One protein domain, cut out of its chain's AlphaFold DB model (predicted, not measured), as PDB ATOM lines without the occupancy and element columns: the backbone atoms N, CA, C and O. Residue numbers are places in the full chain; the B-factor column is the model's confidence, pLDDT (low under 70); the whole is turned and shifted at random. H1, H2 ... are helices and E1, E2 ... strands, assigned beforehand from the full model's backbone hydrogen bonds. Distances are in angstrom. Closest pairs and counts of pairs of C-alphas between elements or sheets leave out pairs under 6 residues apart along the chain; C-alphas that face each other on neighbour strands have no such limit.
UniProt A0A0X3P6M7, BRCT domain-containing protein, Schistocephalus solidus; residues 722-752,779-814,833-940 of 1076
ATOM      1  N   ILE A 722     -25.511  19.364  57.934       74.75
ATOM      2  CA  ILE A 722     -24.289  20.188  58.037       74.75
ATOM      3  C   ILE A 722     -23.856  20.355  59.509       74.75
ATOM      4  O   ILE A 722     -22.665  20.465  59.813       74.75
ATOM      5  N   SER A 723     -24.804  20.309  60.448       78.19
ATOM      6  CA  SER A 723     -24.543  20.261  61.891       78.19
ATOM      7  C   SER A 723     -23.846  18.965  62.327       78.19
ATOM      8  O   SER A 723     -22.959  19.021  63.180       78.19
ATOM      9  N   GLU A 724     -24.159  17.814  61.723       83.56
ATOM     10  CA  GLU A 724     -23.434  16.562  61.962       83.56
ATOM     11  C   GLU A 724     -22.011  16.596  61.397       83.56
ATOM     12  O   GLU A 724     -21.078  16.232  62.117       83.56
ATOM     13  N   LEU A 725     -21.804  17.123  60.183       84.81
ATOM     14  CA  LEU A 725     -20.445  17.364  59.682       84.81
ATOM     15  C   LEU A 725     -19.673  18.263  60.649       84.81
ATOM     16  O   LEU A 725     -18.565  17.932  61.058       84.81
ATOM     17  N   THR A 726     -20.278  19.376  61.065       83.50
ATOM     18  CA  THR A 726     -19.670  20.328  62.002       83.50
ATOM     19  C   THR A 726     -19.302  19.653  63.330       83.50
ATOM     20  O   THR A 726     -18.234  19.919  63.883       83.50
ATOM     21  N   ARG A 727     -20.139  18.731  63.827       85.12
ATOM     22  CA  ARG A 727     -19.866  17.906  65.014       85.12
ATOM     23  C   ARG A 727     -18.669  16.973  64.805       85.12
ATOM     24  O   ARG A 727     -17.814  16.899  65.685       85.12
ATOM     25  N   LEU A 728     -18.580  16.286  63.665       82.81
ATOM     26  CA  LEU A 728     -17.499  15.336  63.370       82.81
ATOM     27  C   LEU A 728     -16.165  16.043  63.061       82.81
ATOM     28  O   LEU A 728     -15.129  15.653  63.595       82.81
ATOM     29  N   CYS A 729     -16.191  17.149  62.316       86.50
ATOM     30  CA  CYS A 729     -15.041  18.035  62.109       86.50
ATOM     31  C   CYS A 729     -14.463  18.533  63.446       86.50
ATOM     32  O   CYS A 729     -13.256  18.433  63.676       86.50
ATOM     33  N   ARG A 730     -15.319  18.970  64.385       84.94
ATOM     34  CA  ARG A 730     -14.899  19.318  65.758       84.94
ATOM     35  C   ARG A 730     -14.330  18.108  66.513       84.94
ATOM     36  O   ARG A 730     -13.256  18.232  67.094       84.94
ATOM     37  N   LYS A 731     -15.000  16.946  66.470       84.00
ATOM     38  CA  LYS A 731     -14.572  15.689  67.125       84.00
ATOM     39  C   LYS A 731     -13.156  15.263  66.714       84.00
ATOM     40  O   LYS A 731     -12.380  14.853  67.569       84.00
ATOM     41  N   TYR A 732     -12.827  15.362  65.427       80.81
ATOM     42  CA  TYR A 732     -11.546  14.916  64.866       80.81
ATOM     43  C   TYR A 732     -10.509  16.054  64.684       80.81
ATOM     44  O   TYR A 732      -9.434  15.817  64.142       80.81
ATOM     45  N   ASN A 733     -10.807  17.290  65.117       82.94
ATOM     46  CA  ASN A 733     -10.025  18.515  64.847       82.94
ATOM     47  C   ASN A 733      -9.637  18.706  63.362       82.94
ATOM     48  O   ASN A 733      -8.516  19.085  63.000       82.94
ATOM     49  N   ILE A 734     -10.602  18.460  62.484       82.81
ATOM     50  CA  ILE A 734     -10.497  18.708  61.048       82.81
ATOM     51  C   ILE A 734     -11.280  19.997  60.771       82.81
ATOM     52  O   ILE A 734     -12.409  20.129  61.245       82.81
ATOM     53  N   PRO A 735     -10.701  20.993  60.080       81.56
ATOM     54  CA  PRO A 735     -11.451  22.190  59.717       81.56
ATOM     55  C   PRO A 735     -12.576  21.829  58.729       81.56
ATOM     56  O   PRO A 735     -12.403  20.903  57.935       81.56
ATOM     57  N   PRO A 736     -13.724  22.532  58.751       81.75
ATOM     58  CA  PRO A 736     -14.753  22.333  57.737       81.75
ATOM     59  C   PRO A 736     -14.177  22.656  56.343       81.75
ATOM     60  O   PRO A 736     -13.491  23.674  56.208       81.75
ATOM     61  N   PRO A 737     -14.411  21.811  55.322       83.94
ATOM     62  CA  PRO A 737     -13.937  22.072  53.969       83.94
ATOM     63  C   PRO A 737     -14.725  23.211  53.313       83.94
ATOM     64  O   PRO A 737     -15.851  23.517  53.710       83.94
ATOM     65  N   ALA A 738     -14.153  23.799  52.262       84.31
ATOM     66  CA  ALA A 738     -14.911  24.642  51.344       84.31
ATOM     67  C   ALA A 738     -15.895  23.794  50.517       84.31
ATOM     68  O   ALA A 738     -15.624  22.626  50.219       84.31
ATOM     69  N   SER A 739     -17.018  24.393  50.119       84.19
ATOM     70  CA  SER A 739     -18.106  23.726  49.388       84.19
ATOM     71  C   SER A 739     -17.756  23.308  47.952       84.19
ATOM     72  O   SER A 739     -18.545  22.614  47.318       84.19
ATOM     73  N   ASP A 740     -16.600  23.726  47.435       87.00
ATOM     74  CA  ASP A 740     -16.108  23.463  46.079       87.00
ATOM     75  C   ASP A 740     -14.852  22.572  46.029       87.00
ATOM     76  O   ASP A 740     -14.448  22.166  44.939       87.00
ATOM     77  N   LEU A 741     -14.226  22.255  47.171       88.50
ATOM     78  CA  LEU A 741     -12.897  21.623  47.250       88.50
ATOM     79  C   LEU A 741     -12.767  20.321  46.434       88.50
ATOM     80  O   LEU A 741     -11.703  20.060  45.875       88.50
ATOM     81  N   PHE A 742     -13.833  19.524  46.333       90.00
ATOM     82  CA  PHE A 742     -13.875  18.292  45.540       90.00
ATOM     83  C   PHE A 742     -14.850  18.362  44.351       90.00
ATOM     84  O   PHE A 742     -15.100  17.343  43.718       90.00
ATOM     85  N   SER A 743     -15.361  19.545  43.988       86.81
ATOM     86  CA  SER A 743     -16.303  19.754  42.866       86.81
ATOM     87  C   SER A 743     -15.867  19.109  41.540       86.81
ATOM     88  O   SER A 743     -16.679  18.497  40.845       86.81
ATOM     89  N   SER A 744     -14.571  19.183  41.226       84.19
ATOM     90  CA  SER A 744     -13.936  18.612  40.031       84.19
ATOM     91  C   SER A 744     -13.675  17.098  40.112       84.19
ATOM     92  O   SER A 744     -13.066  16.536  39.197       84.19
ATOM     93  N   TRP A 745     -14.123  16.424  41.179       86.62
ATOM     94  CA  TRP A 745     -13.818  15.025  41.478       86.62
ATOM     95  C   TRP A 745     -15.055  14.137  41.651       86.62
ATOM     96  O   TRP A 745     -16.083  14.510  42.224       86.62
ATOM     97  N   ALA A 746     -14.891  12.892  41.215       86.94
ATOM     98  CA  ALA A 746     -15.712  11.758  41.589       86.94
ATOM     99  C   ALA A 746     -14.855  10.762  42.384       86.94
ATOM    100  O   ALA A 746     -13.817  10.304  41.909       86.94
ATOM    101  N   VAL A 747     -15.264  10.439  43.607       86.44
ATOM    102  CA  VAL A 747     -14.474   9.625  44.538       86.44
ATOM    103  C   VAL A 747     -15.208   8.325  44.835       86.44
ATOM    104  O   VAL A 747     -16.347   8.338  45.303       86.44
ATOM    105  N   VAL A 748     -14.535   7.196  44.624       83.38
ATOM    106  CA  VAL A 748     -14.992   5.893  45.115       83.38
ATOM    107  C   VAL A 748     -14.302   5.615  46.440       83.38
ATOM    108  O   VAL A 748     -13.129   5.239  46.482       83.38
ATOM    109  N   LEU A 749     -15.040   5.778  47.540       80.44
ATOM    110  CA  LEU A 749     -14.614   5.242  48.828       80.44
ATOM    111  C   LEU A 749     -14.743   3.720  48.777       80.44
ATOM    112  O   LEU A 749     -15.849   3.173  48.773       80.44
ATOM    113  N   THR A 750     -13.620   3.020  48.810       71.62
ATOM    114  CA  THR A 750     -13.579   1.561  48.904       71.62
ATOM    115  C   THR A 750     -13.346   1.133  50.351       71.62
ATOM    116  O   THR A 750     -12.508   1.682  51.065       71.62
ATOM    117  N   SER A 751     -14.108   0.147  50.821       60.22
ATOM    118  CA  SER A 751     -13.771  -0.555  52.057       60.22
ATOM    119  C   SER A 751     -12.677  -1.571  51.744       60.22
ATOM    120  O   SER A 751     -12.969  -2.634  51.192       60.22
ATOM    121  N   GLY A 752     -11.428  -1.261  52.101       48.09
ATOM    122  CA  GLY A 752     -10.396  -2.293  52.205       48.09
ATOM    123  C   GLY A 752     -10.914  -3.404  53.121       48.09
ATOM    124  O   GLY A 752     -11.532  -3.109  54.144       48.09
ATOM    125  N   ALA A 779     -10.415   9.583  61.975       71.62
ATOM    126  CA  ALA A 779     -11.292   9.916  60.857       71.62
ATOM    127  C   ALA A 779     -11.037   9.061  59.602       71.62
ATOM    128  O   ALA A 779     -11.948   8.905  58.793       71.62
ATOM    129  N   PHE A 780      -9.849   8.465  59.436       69.12
ATOM    130  CA  PHE A 780      -9.555   7.585  58.293       69.12
ATOM    131  C   PHE A 780     -10.364   6.278  58.327       69.12
ATOM    132  O   PHE A 780     -10.650   5.702  57.280       69.12
ATOM    133  N   ALA A 781     -10.762   5.826  59.522       68.31
ATOM    134  CA  ALA A 781     -11.624   4.659  59.708       68.31
ATOM    135  C   ALA A 781     -13.125   4.976  59.531       68.31
ATOM    136  O   ALA A 781     -13.944   4.065  59.407       68.31
ATOM    137  N   ASP A 782     -13.506   6.255  59.526       78.25
ATOM    138  CA  ASP A 782     -14.897   6.708  59.524       78.25
ATOM    139  C   ASP A 782     -15.387   6.960  58.085       78.25
ATOM    140  O   ASP A 782     -15.400   8.086  57.580       78.25
ATOM    141  N   ARG A 783     -15.792   5.877  57.399       80.75
ATOM    142  CA  ARG A 783     -16.342   5.924  56.025       80.75
ATOM    143  C   ARG A 783     -17.481   6.942  55.895       80.75
ATOM    144  O   ARG A 783     -17.571   7.621  54.874       80.75
ATOM    145  N   THR A 784     -18.337   7.051  56.910       83.81
ATOM    146  CA  THR A 784     -19.486   7.965  56.917       83.81
ATOM    147  C   THR A 784     -19.024   9.418  56.971       83.81
ATOM    148  O   THR A 784     -19.499  10.239  56.189       83.81
ATOM    149  N   PHE A 785     -18.046   9.737  57.820       86.62
ATOM    150  CA  PHE A 785     -17.436  11.064  57.866       86.62
ATOM    151  C   PHE A 785     -16.715  11.432  56.561       86.62
ATOM    152  O   PHE A 785     -16.909  12.538  56.058       86.62
ATOM    153  N   LEU A 786     -15.946  10.514  55.963       86.62
ATOM    154  CA  LEU A 786     -15.294  10.746  54.666       86.62
ATOM    155  C   LEU A 786     -16.322  10.975  53.542       86.62
ATOM    156  O   LEU A 786     -16.170  11.899  52.746       86.62
ATOM    157  N   SER A 787     -17.408  10.193  53.515       87.19
ATOM    158  CA  SER A 787     -18.535  10.384  52.590       87.19
ATOM    159  C   SER A 787     -19.189  11.758  52.765       87.19
ATOM    160  O   SER A 787     -19.571  12.405  51.786       87.19
ATOM    161  N   LEU A 788     -19.313  12.221  54.011       87.25
ATOM    162  CA  LEU A 788     -19.904  13.514  54.336       87.25
ATOM    163  C   LEU A 788     -18.980  14.676  53.948       87.25
ATOM    164  O   LEU A 788     -19.461  15.662  53.401       87.25
ATOM    165  N   LEU A 789     -17.662  14.543  54.143       88.25
ATOM    166  CA  LEU A 789     -16.670  15.504  53.650       88.25
ATOM    167  C   LEU A 789     -16.736  15.650  52.125       88.25
ATOM    168  O   LEU A 789     -16.854  16.772  51.640       88.25
ATOM    169  N   ILE A 790     -16.705  14.543  51.373       88.12
ATOM    170  CA  ILE A 790     -16.748  14.559  49.898       88.12
ATOM    171  C   ILE A 790     -18.025  15.253  49.399       88.12
ATOM    172  O   ILE A 790     -17.954  16.195  48.613       88.12
ATOM    173  N   THR A 791     -19.193  14.829  49.889       86.00
ATOM    174  CA  THR A 791     -20.491  15.322  49.387       86.00
ATOM    175  C   THR A 791     -20.776  16.782  49.751       86.00
ATOM    176  O   THR A 791     -21.366  17.504  48.951       86.00
ATOM    177  N   THR A 792     -20.321  17.258  50.914       85.00
ATOM    178  CA  THR A 792     -20.478  18.671  51.327       85.00
ATOM    179  C   THR A 792     -19.455  19.625  50.707       85.00
ATOM    180  O   THR A 792     -19.649  20.836  50.770       85.00
ATOM    181  N   SER A 793     -18.407  19.097  50.068       84.44
ATOM    182  CA  SER A 793     -17.398  19.857  49.313       84.44
ATOM    183  C   SER A 793     -17.570  19.754  47.790       84.44
ATOM    184  O   SER A 793     -16.624  19.953  47.024       84.44
ATOM    185  N   GLY A 794     -18.787  19.418  47.344       81.88
ATOM    186  CA  GLY A 794     -19.179  19.357  45.932       81.88
ATOM    187  C   GLY A 794     -18.745  18.085  45.194       81.88
ATOM    188  O   GLY A 794     -19.122  17.898  44.036       81.88
ATOM    189  N   GLY A 795     -17.978  17.205  45.842       84.19
ATOM    190  CA  GLY A 795     -17.504  15.959  45.253       84.19
ATOM    191  C   GLY A 795     -18.603  14.912  45.101       84.19
ATOM    192  O   GLY A 795     -19.460  14.730  45.969       84.19
ATOM    193  N   ARG A 796     -18.559  14.174  43.989       85.69
ATOM    194  CA  ARG A 796     -19.496  13.078  43.720       85.69
ATOM    195  C   ARG A 796     -18.970  11.786  44.346       85.69
ATOM    196  O   ARG A 796     -17.972  11.249  43.875       85.69
ATOM    197  N   LEU A 797     -19.640  11.257  45.370       82.62
ATOM    198  CA  LEU A 797     -19.417   9.863  45.767       82.62
ATOM    199  C   LEU A 797     -19.957   8.939  44.663       82.62
ATOM    200  O   LEU A 797     -21.025   9.203  44.107       82.62
ATOM    201  N   ILE A 798     -19.221   7.876  44.346       77.06
ATOM    202  CA  ILE A 798     -19.642   6.832  43.407       77.06
ATOM    203  C   ILE A 798     -19.434   5.457  44.050       77.06
ATOM    204  O   ILE A 798     -18.378   5.195  44.623       77.06
ATOM    205  N   ASP A 799     -20.435   4.579  43.944       67.19
ATOM    206  CA  ASP A 799     -20.400   3.224  44.516       67.19
ATOM    207  C   ASP A 799     -19.792   2.175  43.562       67.19
ATOM    208  O   ASP A 799     -19.172   1.211  44.012       67.19
ATOM    209  N   SER A 800     -19.915   2.373  42.245       62.41
ATOM    210  CA  SER A 800     -19.335   1.518  41.200       62.41
ATOM    211  C   SER A 800     -18.912   2.337  39.975       62.41
ATOM    212  O   SER A 800     -19.560   3.318  39.616       62.41
ATOM    213  N   ILE A 801     -17.822   1.936  39.312       63.28
ATOM    214  CA  ILE A 801     -17.375   2.554  38.055       63.28
ATOM    215  C   ILE A 801     -17.647   1.594  36.902       63.28
ATOM    216  O   ILE A 801     -17.147   0.469  36.888       63.28
ATOM    217  N   GLU A 802     -18.405   2.063  35.918       60.91
ATOM    218  CA  GLU A 802     -18.651   1.354  34.666       60.91
ATOM    219  C   GLU A 802     -17.561   1.677  33.640       60.91
ATOM    220  O   GLU A 802     -17.215   2.838  33.421       60.91
ATOM    221  N   ALA A 803     -17.047   0.639  32.978       57.75
ATOM    222  CA  ALA A 803     -15.940   0.732  32.026       57.75
ATOM    223  C   ALA A 803     -16.160   1.772  30.911       57.75
ATOM    224  O   ALA A 803     -15.270   2.570  30.625       57.75
ATOM    225  N   GLY A 804     -17.357   1.792  30.312       58.12
ATOM    226  CA  GLY A 804     -17.694   2.692  29.204       58.12
ATOM    227  C   GLY A 804     -17.805   4.173  29.585       58.12
ATOM    228  O   GLY A 804     -17.744   5.021  28.702       58.12
ATOM    229  N   ARG A 805     -17.925   4.503  30.879       65.62
ATOM    230  CA  ARG A 805     -18.073   5.885  31.377       65.62
ATOM    231  C   ARG A 805     -16.743   6.530  31.796       65.62
ATOM    232  O   ARG A 805     -16.745   7.613  32.378       65.62
ATOM    233  N   LEU A 806     -15.605   5.896  31.492       65.56
ATOM    234  CA  LEU A 806     -14.268   6.433  31.759       65.56
ATOM    235  C   LEU A 806     -13.557   6.940  30.503       65.56
ATOM    236  O   LEU A 806     -13.475   6.275  29.472       65.56
ATOM    237  N   SER A 807     -12.938   8.106  30.646       63.06
ATOM    238  CA  SER A 807     -11.930   8.620  29.733       63.06
ATOM    239  C   SER A 807     -10.632   7.812  29.820       63.06
ATOM    240  O   SER A 807     -10.244   7.315  30.881       63.06
ATOM    241  N   CYS A 808      -9.898   7.796  28.711       56.56
ATOM    242  CA  CYS A 808      -8.500   7.376  28.620       56.56
ATOM    243  C   CYS A 808      -7.615   8.030  29.714       56.56
ATOM    244  O   CYS A 808      -6.737   7.381  30.283       56.56
ATOM    245  N   SER A 809      -7.926   9.283  30.064       59.19
ATOM    246  CA  SER A 809      -7.255  10.143  31.046       59.19
ATOM    247  C   SER A 809      -7.750  10.011  32.496       59.19
ATOM    248  O   SER A 809      -7.304  10.770  33.354       59.19
ATOM    249  N   GLY A 810      -8.688   9.099  32.787       66.81
ATOM    250  CA  GLY A 810      -9.218   8.892  34.144       66.81
ATOM    251  C   GLY A 810     -10.312   9.868  34.598       66.81
ATOM    252  O   GLY A 810     -10.746   9.800  35.749       66.81
ATOM    253  N   CYS A 811     -10.784  10.765  33.730       72.00
ATOM    254  CA  CYS A 811     -12.017  11.523  33.966       72.00
ATOM    255  C   CYS A 811     -13.265  10.677  33.673       72.00
ATOM    256  O   CYS A 811     -13.209   9.743  32.873       72.00
ATOM    257  N   LEU A 812     -14.403  11.034  34.264       70.44
ATOM    258  CA  LEU A 812     -15.712  10.567  33.819       70.44
ATOM    259  C   LEU A 812     -16.092  11.198  32.479       70.44
ATOM    260  O   LEU A 812     -15.744  12.345  32.188       70.44
ATOM    261  N   LEU A 813     -16.855  10.436  31.705       65.25
ATOM    262  CA  LEU A 813     -17.620  10.905  30.560       65.25
ATOM    263  C   LEU A 813     -19.048  11.183  31.045       65.25
ATOM    264  O   LEU A 813     -19.645  10.328  31.701       65.25
ATOM    265  N   GLU A 814     -19.578  12.370  30.760       60.84
ATOM    266  CA  GLU A 814     -20.985  12.705  31.012       60.84
ATOM    267  C   GLU A 814     -21.802  12.406  29.734       60.84
ATOM    268  O   GLU A 814     -21.287  12.525  28.621       60.84
ATOM    269  N   THR A 833     -16.213  17.373  33.219       64.62
ATOM    270  CA  THR A 833     -15.515  16.072  33.139       64.62
ATOM    271  C   THR A 833     -14.713  15.746  34.412       64.62
ATOM    272  O   THR A 833     -13.497  15.933  34.502       64.62
ATOM    273  N   ARG A 834     -15.414  15.248  35.439       74.50
ATOM    274  CA  ARG A 834     -14.873  15.044  36.794       74.50
ATOM    275  C   ARG A 834     -13.766  13.997  36.806       74.50
ATOM    276  O   ARG A 834     -13.928  12.904  36.270       74.50
ATOM    277  N   ARG A 835     -12.660  14.297  37.482       81.25
ATOM    278  CA  ARG A 835     -11.537  13.374  37.696       81.25
ATOM    279  C   ARG A 835     -11.970  12.248  38.629       81.25
ATOM    280  O   ARG A 835     -12.575  12.526  39.662       81.25
ATOM    281  N   VAL A 836     -11.653  10.996  38.314       81.12
ATOM    282  CA  VAL A 836     -11.951   9.875  39.217       81.12
ATOM    283  C   VAL A 836     -10.798   9.661  40.199       81.12
ATOM    284  O   VAL A 836      -9.636   9.744  39.815       81.12
ATOM    285  N   ALA A 837     -11.118   9.353  41.458       84.06
ATOM    286  CA  ALA A 837     -10.180   8.855  42.463       84.06
ATOM    287  C   ALA A 837     -10.721   7.589  43.140       84.06
ATOM    288  O   ALA A 837     -11.889   7.531  43.527       84.06
ATOM    289  N   LEU A 838      -9.857   6.592  43.330       82.56
ATOM    290  CA  LEU A 838     -10.122   5.441  44.190       82.56
ATOM    291  C   LEU A 838      -9.476   5.718  45.542       82.56
ATOM    292  O   LEU A 838      -8.280   5.989  45.594       82.56
ATOM    293  N   VAL A 839     -10.235   5.633  46.630       84.12
ATOM    294  CA  VAL A 839      -9.702   5.831  47.984       84.12
ATOM    295  C   VAL A 839      -9.891   4.552  48.791       84.12
ATOM    296  O   VAL A 839     -10.993   4.002  48.841       84.12
ATOM    297  N   ALA A 840      -8.822   4.058  49.409       79.50
ATOM    298  CA  ALA A 840      -8.797   2.821  50.187       79.50
ATOM    299  C   ALA A 840      -7.953   3.005  51.460       79.50
ATOM    300  O   ALA A 840      -6.976   3.744  51.424       79.50
ATOM    301  N   PRO A 841      -8.268   2.331  52.580       74.56
ATOM    302  CA  PRO A 841      -7.456   2.410  53.795       74.56
ATOM    303  C   PRO A 841      -6.169   1.566  53.731       74.56
ATOM    304  O   PRO A 841      -5.271   1.788  54.534       74.56
ATOM    305  N   THR A 842      -6.086   0.575  52.832       68.06
ATOM    306  CA  THR A 842      -4.944  -0.349  52.692       68.06
ATOM    307  C   THR A 842      -4.832  -0.908  51.268       68.06
ATOM    308  O   THR A 842      -5.817  -0.978  50.529       68.06
ATOM    309  N   HIS A 843      -3.638  -1.377  50.893       61.38
ATOM    310  CA  HIS A 843      -3.320  -1.992  49.595       61.38
ATOM    311  C   HIS A 843      -3.812  -3.457  49.474       61.38
ATOM    312  O   HIS A 843      -3.043  -4.389  49.244       61.38
ATOM    313  N   MET A 844      -5.117  -3.690  49.649       55.00
ATOM    314  CA  MET A 844      -5.706  -5.038  49.714       55.00
ATOM    315  C   MET A 844      -6.216  -5.573  48.366       55.00
ATOM    316  O   MET A 844      -6.973  -4.910  47.663       55.00
ATOM    317  N   ARG A 845      -5.872  -6.831  48.040       47.84
ATOM    318  CA  ARG A 845      -6.193  -7.572  46.789       47.84
ATOM    319  C   ARG A 845      -7.697  -7.731  46.477       47.84
ATOM    320  O   ARG A 845      -8.078  -8.162  45.391       47.84
ATOM    321  N   THR A 846      -8.569  -7.477  47.449       43.50
ATOM    322  CA  THR A 846      -9.958  -7.970  47.481       43.50
ATOM    323  C   THR A 846     -11.027  -6.907  47.212       43.50
ATOM    324  O   THR A 846     -12.144  -7.004  47.707       43.50
ATOM    325  N   LEU A 847     -10.714  -5.946  46.340       48.53
ATOM    326  CA  LEU A 847     -11.711  -5.169  45.578       48.53
ATOM    327  C   LEU A 847     -11.693  -5.495  44.064       48.53
ATOM    328  O   LEU A 847     -12.527  -4.975  43.328       48.53
ATOM    329  N   LYS A 848     -10.763  -6.371  43.634       46.91
ATOM    330  CA  LYS A 848     -10.570  -7.099  42.352       46.91
ATOM    331  C   LYS A 848     -10.709  -6.387  40.991       46.91
ATOM    332  O   LYS A 848     -10.021  -6.810  40.070       46.91
ATOM    333  N   TYR A 849     -11.507  -5.331  40.837       50.84
ATOM    334  CA  TYR A 849     -11.784  -4.691  39.539       50.84
ATOM    335  C   TYR A 849     -11.230  -3.268  39.451       50.84
ATOM    336  O   TYR A 849     -10.592  -2.900  38.467       50.84
ATOM    337  N   LEU A 850     -11.368  -2.483  40.521       52.19
ATOM    338  CA  LEU A 850     -10.897  -1.095  40.542       52.19
ATOM    339  C   LEU A 850      -9.360  -0.986  40.600       52.19
ATOM    340  O   LEU A 850      -8.787  -0.019  40.104       52.19
ATOM    341  N   GLN A 851      -8.666  -2.014  41.095       54.19
ATOM    342  CA  GLN A 851      -7.202  -2.084  41.010       54.19
ATOM    343  C   GLN A 851      -6.698  -2.099  39.557       54.19
ATOM    344  O   GLN A 851      -5.698  -1.438  39.286       54.19
ATOM    345  N   ALA A 852      -7.421  -2.725  38.620       53.81
ATOM    346  CA  ALA A 852      -7.053  -2.763  37.200       53.81
ATOM    347  C   ALA A 852      -7.045  -1.368  36.544       53.81
ATOM    348  O   ALA A 852      -6.156  -1.033  35.764       53.81
ATOM    349  N   LEU A 853      -8.007  -0.517  36.919       56.44
ATOM    350  CA  LEU A 853      -8.039   0.894  36.519       56.44
ATOM    351  C   LEU A 853      -6.845   1.677  37.063       56.44
ATOM    352  O   LEU A 853      -6.328   2.581  36.397       56.44
ATOM    353  N   SER A 854      -6.397   1.316  38.266       61.00
ATOM    354  CA  SER A 854      -5.261   1.973  38.893       61.00
ATOM    355  C   SER A 854      -3.930   1.605  38.251       61.00
ATOM    356  O   SER A 854      -3.076   2.474  38.075       61.00
ATOM    357  N   THR A 855      -3.760   0.347  37.845       54.22
ATOM    358  CA  THR A 855      -2.475  -0.178  37.380       54.22
ATOM    359  C   THR A 855      -2.186   0.086  35.907       54.22
ATOM    360  O   THR A 855      -1.024   0.221  35.535       54.22
ATOM    361  N   LEU A 856      -3.217   0.315  35.086       56.19
ATOM    362  CA  LEU A 856      -3.050   0.984  33.787       56.19
ATOM    363  C   LEU A 856      -2.517   2.427  33.938       56.19
ATOM    364  O   LEU A 856      -2.118   3.047  32.952       56.19
ATOM    365  N   GLY A 857      -2.505   2.967  35.164       58.56
ATOM    366  CA  GLY A 857      -2.072   4.323  35.484       58.56
ATOM    367  C   GLY A 857      -3.132   5.390  35.208       58.56
ATOM    368  O   GLY A 857      -2.791   6.568  35.253       58.56
ATOM    369  N   ARG A 858      -4.383   4.991  34.921       67.88
ATOM    370  CA  ARG A 858      -5.476   5.888  34.503       67.88
ATOM    371  C   ARG A 858      -6.204   6.539  35.684       67.88
ATOM    372  O   ARG A 858      -6.534   7.713  35.603       67.88
ATOM    373  N   VAL A 859      -6.445   5.802  36.771       74.19
ATOM    374  CA  VAL A 859      -7.174   6.292  37.962       74.19
ATOM    375  C   VAL A 859      -6.289   6.152  39.214       74.19
ATOM    376  O   VAL A 859      -5.694   5.092  39.404       74.19
ATOM    377  N   PRO A 860      -6.150   7.164  40.088       76.75
ATOM    378  CA  PRO A 860      -5.226   7.082  41.213       76.75
ATOM    379  C   PRO A 860      -5.833   6.222  42.330       76.75
ATOM    380  O   PRO A 860      -7.033   6.316  42.601       76.75
ATOM    381  N   LEU A 861      -5.006   5.392  42.972       80.44
ATOM    382  CA  LEU A 861      -5.377   4.611  44.157       80.44
ATOM    383  C   LEU A 861      -4.726   5.246  45.382       80.44
ATOM    384  O   LEU A 861      -3.510   5.172  45.550       80.44
ATOM    385  N   LEU A 862      -5.546   5.891  46.204       83.81
ATOM    386  CA  LEU A 862      -5.120   6.831  47.229       83.81
ATOM    387  C   LEU A 862      -5.510   6.377  48.634       83.81
ATOM    388  O   LEU A 862      -6.531   5.722  48.842       83.81
ATOM    389  N   GLU A 863      -4.720   6.792  49.610       84.38
ATOM    390  CA  GLU A 863      -5.087   6.734  51.018       84.38
ATOM    391  C   GLU A 863      -6.129   7.810  51.396       84.38
ATOM    392  O   GLU A 863      -6.231   8.854  50.741       84.38
ATOM    393  N   PRO A 864      -6.867   7.648  52.515       86.56
ATOM    394  CA  PRO A 864      -7.790   8.670  53.008       86.56
ATOM    395  C   PRO A 864      -7.063   9.902  53.587       86.56
ATOM    396  O   PRO A 864      -7.690  10.945  53.792       86.56
ATOM    397  N   THR A 865      -5.743   9.806  53.807       85.50
ATOM    398  CA  THR A 865      -4.828  10.913  54.143       85.50
ATOM    399  C   THR A 865      -4.939  12.067  53.149       85.50
ATOM    400  O   THR A 865      -5.025  13.222  53.567       85.50
ATOM    401  N   TRP A 866      -5.060  11.768  51.851       88.81
ATOM    402  CA  TRP A 866      -5.245  12.755  50.781       88.81
ATOM    403  C   TRP A 866      -6.496  13.625  50.973       88.81
ATOM    404  O   TRP A 866      -6.425  14.845  50.814       88.81
ATOM    405  N   ILE A 867      -7.626  13.024  51.373       89.12
ATOM    406  CA  ILE A 867      -8.880  13.762  51.599       89.12
ATOM    407  C   ILE A 867      -8.702  14.758  52.748       89.12
ATOM    408  O   ILE A 867      -9.047  15.933  52.619       89.12
ATOM    409  N   LEU A 868      -8.144  14.308  53.877       87.88
ATOM    410  CA  LEU A 868      -8.004  15.170  55.050       87.88
ATOM    411  C   LEU A 868      -6.943  16.256  54.848       87.88
ATOM    412  O   LEU A 868      -7.131  17.377  55.322       87.88
ATOM    413  N   ASP A 869      -5.868  15.964  54.118       86.38
ATOM    414  CA  ASP A 869      -4.830  16.945  53.797       86.38
ATOM    415  C   ASP A 869      -5.336  18.027  52.838       86.38
ATOM    416  O   ASP A 869      -5.018  19.203  53.038       86.38
ATOM    417  N   ALA A 870      -6.210  17.681  51.886       88.62
ATOM    418  CA  ALA A 870      -6.913  18.660  51.057       88.62
ATOM    419  C   ALA A 870      -7.813  19.576  51.910       88.62
ATOM    420  O   ALA A 870      -7.720  20.800  51.804       88.62
ATOM    421  N   CYS A 871      -8.617  19.009  52.819       88.19
ATOM    422  CA  CYS A 871      -9.463  19.783  53.740       88.19
ATOM    423  C   CYS A 871      -8.641  20.708  54.657       88.19
ATOM    424  O   CYS A 871      -9.049  21.833  54.943       88.19
ATOM    425  N   ARG A 872      -7.465  20.257  55.113       85.62
ATOM    426  CA  ARG A 872      -6.564  21.058  55.956       85.62
ATOM    427  C   ARG A 872      -5.932  22.210  55.180       85.62
ATOM    428  O   ARG A 872      -5.963  23.331  55.686       85.62
ATOM    429  N   LEU A 873      -5.435  21.965  53.965       84.50
ATOM    430  CA  LEU A 873      -4.869  23.008  53.105       84.50
ATOM    431  C   LEU A 873      -5.907  24.053  52.682       84.50
ATOM    432  O   LEU A 873      -5.602  25.243  52.724       84.50
ATOM    433  N   ALA A 874      -7.138  23.640  52.362       85.75
ATOM    434  CA  ALA A 874      -8.237  24.556  52.039       85.75
ATOM    435  C   ALA A 874      -8.533  25.553  53.175       85.75
ATOM    436  O   ALA A 874      -8.909  26.694  52.928       85.75
ATOM    437  N   ALA A 875      -8.306  25.141  54.424       83.94
ATOM    438  CA  ALA A 875      -8.435  25.974  55.616       83.94
ATOM    439  C   ALA A 875      -7.107  26.620  56.075       83.94
ATOM    440  O   ALA A 875      -6.979  26.999  57.243       83.94
ATOM    441  N   GLY A 876      -6.090  26.686  55.207       80.56
ATOM    442  CA  GLY A 876      -4.779  27.281  55.501       80.56
ATOM    443  C   GLY A 876      -3.948  26.543  56.561       80.56
ATOM    444  O   GLY A 876      -2.950  27.077  57.046       80.56
ATOM    445  N   ARG A 877      -4.338  25.323  56.959       81.62
ATOM    446  CA  ARG A 877      -3.611  24.506  57.941       81.62
ATOM    447  C   ARG A 877      -2.577  23.623  57.247       81.62
ATOM    448  O   ARG A 877      -2.775  23.162  56.126       81.62
ATOM    449  N   ARG A 878      -1.493  23.300  57.961       78.19
ATOM    450  CA  ARG A 878      -0.521  22.302  57.488       78.19
ATOM    451  C   ARG A 878      -1.183  20.913  57.368       78.19
ATOM    452  O   ARG A 878      -1.922  20.531  58.291       78.19
ATOM    453  N   PRO A 879      -0.907  20.162  56.288       78.75
ATOM    454  CA  PRO A 879      -1.310  18.763  56.160       78.75
ATOM    455  C   PRO A 879      -0.628  17.874  57.210       78.75
ATOM    456  O   PRO A 879       0.235  18.325  57.966       78.75
ATOM    457  N   LEU A 880      -1.070  16.624  57.273       75.44
ATOM    458  CA  LEU A 880      -0.577  15.561  58.141       75.44
ATOM    459  C   LEU A 880       0.604  14.831  57.495       75.44
ATOM    460  O   LEU A 880       1.618  14.617  58.152       75.44
ATOM    461  N   THR A 881       0.484  14.487  56.209       68.25
ATOM    462  CA  THR A 881       1.405  13.548  55.539       68.25
ATOM    463  C   THR A 881       2.449  14.261  54.683       68.25
ATOM    464  O   THR A 881       3.589  13.814  54.573       68.25
ATOM    465  N   ALA A 882       2.096  15.400  54.076       60.03
ATOM    466  CA  ALA A 882       3.040  16.157  53.261       60.03
ATOM    467  C   ALA A 882       3.995  17.022  54.095       60.03
ATOM    468  O   ALA A 882       3.583  17.896  54.858       60.03
ATOM    469  N   ALA A 883       5.298  16.832  53.865       55.69
ATOM    470  CA  ALA A 883       6.345  17.666  54.436       55.69
ATOM    471  C   ALA A 883       6.128  19.139  54.040       55.69
ATOM    472  O   ALA A 883       6.263  19.516  52.875       55.69
ATOM    473  N   ALA A 884       5.817  19.986  55.027       50.53
ATOM    474  CA  ALA A 884       5.370  21.367  54.817       50.53
ATOM    475  C   ALA A 884       6.369  22.271  54.056       50.53
ATOM    476  O   ALA A 884       5.991  23.350  53.607       50.53
ATOM    477  N   ALA A 885       7.620  21.834  53.881       49.75
ATOM    478  CA  ALA A 885       8.628  22.508  53.065       49.75
ATOM    479  C   ALA A 885       8.324  22.486  51.550       49.75
ATOM    480  O   ALA A 885       8.721  23.415  50.849       49.75
ATOM    481  N   LEU A 886       7.619  21.467  51.036       53.56
ATOM    482  CA  LEU A 886       7.308  21.347  49.600       53.56
ATOM    483  C   LEU A 886       6.121  22.221  49.165       53.56
ATOM    484  O   LEU A 886       6.082  22.695  48.035       53.56
ATOM    485  N   LEU A 887       5.178  22.472  50.074       57.59
ATOM    486  CA  LEU A 887       3.960  23.258  49.831       57.59
ATOM    487  C   LEU A 887       4.169  24.778  49.936       57.59
ATOM    488  O   LEU A 887       3.269  25.550  49.630       57.59
ATOM    489  N   ALA A 888       5.349  25.223  50.366       52.59
ATOM    490  CA  ALA A 888       5.629  26.620  50.693       52.59
ATOM    491  C   ALA A 888       5.919  27.532  49.479       52.59
ATOM    492  O   ALA A 888       6.436  28.632  49.678       52.59
ATOM    493  N   LYS A 889       5.655  27.087  48.240       56.47
ATOM    494  CA  LYS A 889       6.011  27.829  47.014       56.47
ATOM    495  C   LYS A 889       4.823  28.250  46.144       56.47
ATOM    496  O   LYS A 889       4.684  29.442  45.906       56.47
ATOM    497  N   ASP A 890       3.955  27.323  45.730       62.38
ATOM    498  CA  ASP A 890       2.974  27.579  44.655       62.38
ATOM    499  C   ASP A 890       1.571  27.002  44.949       62.38
ATOM    500  O   ASP A 890       1.043  26.195  44.182       62.38
ATOM    501  N   VAL A 891       0.951  27.387  46.073       71.12
ATOM    502  CA  VAL A 891      -0.438  26.984  46.387       71.12
ATOM    503  C   VAL A 891      -1.402  27.570  45.334       71.12
ATOM    504  O   VAL A 891      -1.354  28.779  45.094       71.12
ATOM    505  N   PRO A 892      -2.279  26.768  44.695       75.06
ATOM    506  CA  PRO A 892      -3.170  27.247  43.639       75.06
ATOM    507  C   PRO A 892      -4.224  28.233  44.158       75.06
ATOM    508  O   PRO A 892      -4.733  28.103  45.268       75.06
ATOM    509  N   ALA A 893      -4.598  29.196  43.309       72.81
ATOM    510  CA  ALA A 893      -5.565  30.243  43.646       72.81
ATOM    511  C   ALA A 893      -7.030  29.760  43.728       72.81
ATOM    512  O   ALA A 893      -7.864  30.456  44.304       72.81
ATOM    513  N   LYS A 894      -7.354  28.592  43.154       82.25
ATOM    514  CA  LYS A 894      -8.670  27.943  43.269       82.25
ATOM    515  C   LYS A 894      -8.608  26.796  44.275       82.25
ATOM    516  O   LYS A 894      -7.695  25.971  44.228       82.25
ATOM    517  N   VAL A 895      -9.613  26.705  45.143       81.94
ATOM    518  CA  VAL A 895      -9.675  25.684  46.199       81.94
ATOM    519  C   VAL A 895      -9.894  24.286  45.602       81.94
ATOM    520  O   VAL A 895      -9.221  23.339  46.004       81.94
ATOM    521  N   CYS A 896     -10.725  24.166  44.562       82.31
ATOM    522  CA  CYS A 896     -10.960  22.925  43.813       82.31
ATOM    523  C   CYS A 896      -9.731  22.330  43.079       82.31
ATOM    524  O   CYS A 896      -9.765  21.162  42.679       82.31
ATOM    525  N   ASP A 897      -8.633  23.083  42.923       82.62
ATOM    526  CA  ASP A 897      -7.363  22.590  42.361       82.62
ATOM    527  C   ASP A 897      -6.433  21.967  43.426       82.62
ATOM    528  O   ASP A 897      -5.501  21.227  43.083       82.62
ATOM    529  N   LEU A 898      -6.679  22.207  44.723       85.69
ATOM    530  CA  LEU A 898      -5.837  21.708  45.823       85.69
ATOM    531  C   LEU A 898      -5.654  20.177  45.838       85.69
ATOM    532  O   LEU A 898      -4.512  19.742  46.026       85.69
ATOM    533  N   PRO A 899      -6.682  19.330  45.600       88.12
ATOM    534  CA  PRO A 899      -6.486  17.882  45.626       88.12
ATOM    535  C   PRO A 899      -5.599  17.390  44.469       88.12
ATOM    536  O   PRO A 899      -4.839  16.440  44.648       88.12
ATOM    537  N   MET A 900      -5.623  18.063  43.308       84.19
ATOM    538  CA  MET A 900      -4.687  17.801  42.202       84.19
ATOM    539  C   MET A 900      -3.274  18.311  42.505       84.19
ATOM    540  O   MET A 900      -2.291  17.668  42.138       84.19
ATOM    541  N   HIS A 901      -3.154  19.463  43.164       81.88
ATOM    542  CA  HIS A 901      -1.868  20.041  43.553       81.88
ATOM    543  C   HIS A 901      -1.119  19.155  44.568       81.88
ATOM    544  O   HIS A 901       0.076  18.918  44.395       81.88
ATOM    545  N   LEU A 902      -1.824  18.564  45.543       83.06
ATOM    546  CA  LEU A 902      -1.262  17.556  46.456       83.06
ATOM    547  C   LEU A 902      -0.634  16.368  45.711       83.06
ATOM    548  O   LEU A 902       0.505  15.992  45.998       83.06
ATOM    549  N   LEU A 903      -1.343  15.815  44.721       80.75
ATOM    550  CA  LEU A 903      -0.867  14.682  43.917       80.75
ATOM    551  C   LEU A 903       0.307  15.052  42.998       80.75
ATOM    552  O   LEU A 903       1.121  14.189  42.676       80.75
ATOM    553  N   ARG A 904       0.426  16.325  42.595       78.88
ATOM    554  CA  ARG A 904       1.582  16.841  41.843       78.88
ATOM    555  C   ARG A 904       2.820  17.032  42.723       78.88
ATOM    556  O   ARG A 904       3.918  16.758  42.253       78.88
ATOM    557  N   LEU A 905       2.661  17.493  43.967       76.75
ATOM    558  CA  LEU A 905       3.789  17.783  44.863       76.75
ATOM    559  C   LEU A 905       4.320  16.566  45.626       76.75
ATOM    560  O   LEU A 905       5.531  16.434  45.771       76.75
ATOM    561  N   ASN A 906       3.440  15.716  46.166       74.81
ATOM    562  CA  ASN A 906       3.846  14.635  47.068       74.81
ATOM    563  C   ASN A 906       3.076  13.330  46.820       74.81
ATOM    564  O   ASN A 906       2.567  12.690  47.738       74.81
ATOM    565  N   ARG A 907       3.002  12.942  45.545       77.44
ATOM    566  CA  ARG A 907       2.374  11.713  45.043       77.44
ATOM    567  C   ARG A 907       2.613  10.475  45.920       77.44
ATOM    568  O   ARG A 907       1.670   9.780  46.282       77.44
ATOM    569  N   GLN A 908       3.879  10.215  46.249       76.00
ATOM    570  CA  GLN A 908       4.330   8.996  46.930       76.00
ATOM    571  C   GLN A 908       3.832   8.876  48.377       76.00
ATOM    572  O   GLN A 908       3.839   7.779  48.918       76.00
ATOM    573  N   ALA A 909       3.390   9.976  48.995       77.94
ATOM    574  CA  ALA A 909       2.814   9.975  50.340       77.94
ATOM    575  C   ALA A 909       1.283   9.820  50.356       77.94
ATOM    576  O   ALA A 909       0.688   9.831  51.429       77.94
ATOM    577  N   TYR A 910       0.645   9.731  49.185       82.25
ATOM    578  CA  TYR A 910      -0.807   9.585  49.053       82.25
ATOM    579  C   TYR A 910      -1.222   8.361  48.239       82.25
ATOM    580  O   TYR A 910      -2.328   7.869  48.444       82.25
ATOM    581  N   GLU A 911      -0.386   7.867  47.321       81.06
ATOM    582  CA  GLU A 911      -0.678   6.649  46.562       81.06
ATOM    583  C   GLU A 911      -0.311   5.372  47.318       81.06
ATOM    584  O   GLU A 911       0.826   5.181  47.748       81.06
ATOM    585  N   LEU A 912      -1.270   4.449  47.387       79.44
ATOM    586  CA  LEU A 912      -1.044   3.095  47.878       79.44
ATOM    587  C   LEU A 912      -0.231   2.265  46.875       79.44
ATOM    588  O   LEU A 912      -0.354   2.417  45.656       79.44
ATOM    589  N   SER A 913       0.537   1.306  47.394       76.50
ATOM    590  CA  SER A 913       1.127   0.234  46.592       76.50
ATOM    591  C   SER A 913       0.056  -0.542  45.812       76.50
ATOM    592  O   SER A 913      -1.098  -0.673  46.230       76.50
ATOM    593  N   ARG A 914       0.437  -1.058  44.637       71.50
ATOM    594  CA  ARG A 914      -0.486  -1.700  43.685       71.50
ATOM    595  C   ARG A 914      -1.050  -3.019  44.211       71.50
ATOM    596  O   ARG A 914      -2.186  -3.375  43.902       71.50
ATOM    597  N   GLY A 915      -0.261  -3.716  45.022       72.06
ATOM    598  CA  GLY A 915      -0.615  -4.960  45.688       72.06
ATOM    599  C   GLY A 915       0.632  -5.746  46.089       72.06
ATOM    600  O   GLY A 915       1.758  -5.304  45.865       72.06
ATOM    601  N   LEU A 916       0.409  -6.925  46.665       71.38
ATOM    602  CA  LEU A 916       1.444  -7.922  46.919       71.38
ATOM    603  C   LEU A 916       1.559  -8.853  45.705       71.38
ATOM    604  O   LEU A 916       0.575  -9.506  45.325       71.38
ATOM    605  N   ASP A 917       2.747  -8.923  45.112       69.19
ATOM    606  CA  ASP A 917       3.087  -9.983  44.174       69.19
ATOM    607  C   ASP A 917       3.334 -11.297  44.938       69.19
ATOM    608  O   ASP A 917       3.906 -11.297  46.019       69.19
ATOM    609  N   ARG A 918       2.854 -12.425  44.407       64.12
ATOM    610  CA  ARG A 918       2.840 -13.730  45.091       64.12
ATOM    611  C   ARG A 918       3.991 -14.628  44.666       64.12
ATOM    612  O   ARG A 918       4.310 -15.546  45.406       64.12
ATOM    613  N   LEU A 919       4.586 -14.372  43.499       65.69
ATOM    614  CA  LEU A 919       5.760 -15.110  43.028       65.69
ATOM    615  C   LEU A 919       7.032 -14.640  43.740       65.69
ATOM    616  O   LEU A 919       7.847 -15.455  44.145       65.69
ATOM    617  N   SER A 920       7.164 -13.326  43.923       67.12
ATOM    618  CA  SER A 920       8.291 -12.681  44.613       67.12
ATOM    619  C   SER A 920       8.034 -12.393  46.100       67.12
ATOM    620  O   SER A 920       8.959 -12.032  46.821       67.12
ATOM    621  N   ASN A 921       6.778 -12.488  46.556       69.44
ATOM    622  CA  ASN A 921       6.305 -12.000  47.861       69.44
ATOM    623  C   ASN A 921       6.605 -10.501  48.128       69.44
ATOM    624  O   ASN A 921       6.605 -10.056  49.275       69.44
ATOM    625  N   GLN A 922       6.861  -9.704  47.080       73.12
ATOM    626  CA  GLN A 922       7.196  -8.281  47.190       73.12
ATOM    627  C   GLN A 922       5.972  -7.371  47.009       73.12
ATOM    628  O   GLN A 922       5.051  -7.651  46.236       73.12
ATOM    629  N   VAL A 923       5.959  -6.238  47.717       74.81
ATOM    630  CA  VAL A 923       4.917  -5.209  47.588       74.81
ATOM    631  C   VAL A 923       5.265  -4.279  46.428       74.81
ATOM    632  O   VAL A 923       6.236  -3.532  46.498       74.81
ATOM    633  N   ILE A 924       4.450  -4.286  45.374       72.88
ATOM    634  CA  ILE A 924       4.712  -3.520  44.150       72.88
ATOM    635  C   ILE A 924       4.374  -2.034  44.379       72.88
ATOM    636  O   ILE A 924       3.201  -1.704  44.613       72.88
ATOM    637  N   PRO A 925       5.355  -1.109  44.340       73.12
ATOM    638  CA  PRO A 925       5.130   0.289  44.689       73.12
ATOM    639  C   PRO A 925       4.316   1.029  43.619       73.12
ATOM    640  O   PRO A 925       4.300   0.661  42.442       73.12
ATOM    641  N   ALA A 926       3.646   2.115  44.014       71.00
ATOM    642  CA  ALA A 926       2.798   2.911  43.119       71.00
ATOM    643  C   ALA A 926       3.541   3.424  41.864       71.00
ATOM    644  O   ALA A 926       2.943   3.555  40.793       71.00
ATOM    645  N   SER A 927       4.853   3.654  41.998       68.81
ATOM    646  CA  SER A 927       5.771   4.170  40.978       68.81
ATOM    647  C   SER A 927       5.954   3.289  39.740       68.81
ATOM    648  O   SER A 927       6.383   3.826  38.723       68.81
ATOM    649  N   VAL A 928       5.624   1.991  39.780       65.62
ATOM    650  CA  VAL A 928       5.900   1.059  38.662       65.62
ATOM    651  C   VAL A 928       5.185   1.457  37.361       65.62
ATOM    652  O   VAL A 928       5.753   1.304  36.286       65.62
ATOM    653  N   VAL A 929       3.987   2.055  37.445       58.62
ATOM    654  CA  VAL A 929       3.316   2.738  36.316       58.62
ATOM    655  C   VAL A 929       2.498   3.921  36.847       58.62
ATOM    656  O   VAL A 929       1.393   3.703  37.358       58.62
ATOM    657  N   PRO A 930       3.020   5.168  36.799       55.69
ATOM    658  CA  PRO A 930       2.160   6.307  36.424       55.69
ATOM    659  C   PRO A 930       2.878   7.604  35.935       55.69
ATOM    660  O   PRO A 930       3.368   8.396  36.742       55.69
ATOM    661  N   ALA A 931       2.771   7.951  34.644       54.38
ATOM    662  CA  ALA A 931       3.137   9.292  34.121       54.38
ATOM    663  C   ALA A 931       1.933  10.136  33.628       54.38
ATOM    664  O   ALA A 931       2.082  11.287  33.229       54.38
ATOM    665  N   LEU A 932       0.720   9.576  33.665       52.28
ATOM    666  CA  LEU A 932      -0.417  10.016  32.835       52.28
ATOM    667  C   LEU A 932      -1.226  11.204  33.401       52.28
ATOM    668  O   LEU A 932      -1.884  11.928  32.661       52.28
ATOM    669  N   TYR A 933      -1.119  11.465  34.705       52.00
ATOM    670  CA  TYR A 933      -1.855  12.516  35.435       52.00
ATOM    671  C   TYR A 933      -1.469  13.952  35.058       52.00
ATOM    672  O   TYR A 933      -2.098  14.908  35.518       52.00
ATOM    673  N   LEU A 934      -0.410  14.115  34.263       52.03
ATOM    674  CA  LEU A 934       0.079  15.417  33.822       52.03
ATOM    675  C   LEU A 934      -0.796  16.024  32.718       52.03
ATOM    676  O   LEU A 934      -0.861  17.248  32.636       52.03
ATOM    677  N   GLY A 935      -1.517  15.204  31.939       49.09
ATOM    678  CA  GLY A 935      -2.496  15.679  30.955       49.09
ATOM    679  C   GLY A 935      -1.908  16.551  29.839       49.09
ATOM    680  O   GLY A 935      -2.610  17.402  29.300       49.09
ATOM    681  N   THR A 936      -0.624  16.381  29.518       46.72
ATOM    682  CA  THR A 936       0.022  17.045  28.379       46.72
ATOM    683  C   THR A 936      -0.530  16.475  27.069       46.72
ATOM    684  O   THR A 936      -0.518  15.248  26.932       46.72
ATOM    685  N   PRO A 937      -0.968  17.302  26.098       42.22
ATOM    686  CA  PRO A 937      -1.502  16.808  24.824       42.22
ATOM    687  C   PRO A 937      -0.458  16.024  24.013       42.22
ATOM    688  O   PRO A 937      -0.810  15.073  23.327       42.22
ATOM    689  N   ASP A 938       0.828  16.347  24.177       41.97
ATOM    690  CA  ASP A 938       1.967  15.639  23.571       41.97
ATOM    691  C   ASP A 938       2.434  14.411  24.389       41.97
ATOM    692  O   ASP A 938       3.560  13.934  24.243       41.97
ATOM    693  N   GLY A 939       1.601  13.922  25.316       46.16
ATOM    694  CA  GLY A 939       1.903  12.755  26.147       46.16
ATOM    695  C   GLY A 939       1.984  11.447  25.341       46.16
ATOM    696  O   GLY A 939       1.390  11.338  24.268       46.16
ATOM    697  N   PRO A 940       2.695  10.418  25.846       45.25
ATOM    698  CA  PRO A 940       2.796   9.136  25.156       45.25
ATOM    699  C   PRO A 940       1.410   8.508  24.973       45.25
ATOM    700  O   PRO A 940       0.639   8.394  25.931       45.25
TER     701      PRO A 940
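What this domain is: This is residues 722 to 752, 779 to 814 and 833 to 940 of the 1076 residues of the protein "BRCT domain-containing protein" of Schistocephalus solidus (UniProt A0A0X3P6M7). Little regular structure: a compact body mostly of loops, with two parallel strands, E1 and E2, near its middle, crossed helices H1 and H2 to one side, a second crossed pair, H4 and H5, and small H3 near E2. The 175 printed residues, 57 in named elements, run H1 E1 H2 E2 H3 H4 H5, mostly helix; radius of gyration of the C-alphas 15.9 A, spans 47 by 36 by 36 A.

How they stand to each other: H1, residues 722 to 731, touches H2, residues 783 to 792; their closest C-alphas, of Leu 725 and Leu 788, are 6.6 A apart. E1, residues 745 to 749, and E2, residues 835 to 839, are parallel; N 746 and O 835 are 2.8 A apart, within hydrogen-bond range. H4, residues 865 to 874, touches H5, residues 895 to 905, at a steep tilt of 52 degrees; the closest C-alphas, of Ala 870 and Pro 899, are 5.5 A apart. H3 is residues 850 to 855. Every O i to N i+4 pair is within range in H1 to H4, 4 of 7 in H5.

Where its parts are: H1 begins at C-alpha 722 (-24.289, 20.188, 58.037); H5, 15.7 A long, ends at C-alpha 905 (3.789, 17.783, 44.863).

The domain as a whole: Cuts at 753 to 778 and 815 to 832 leave C-alpha gaps of 15.0 A and 6.8 A. Links H1 to E1 and H4 to H5 are long. Under pLDDT 70 are 65 residues, among them 927 to 940.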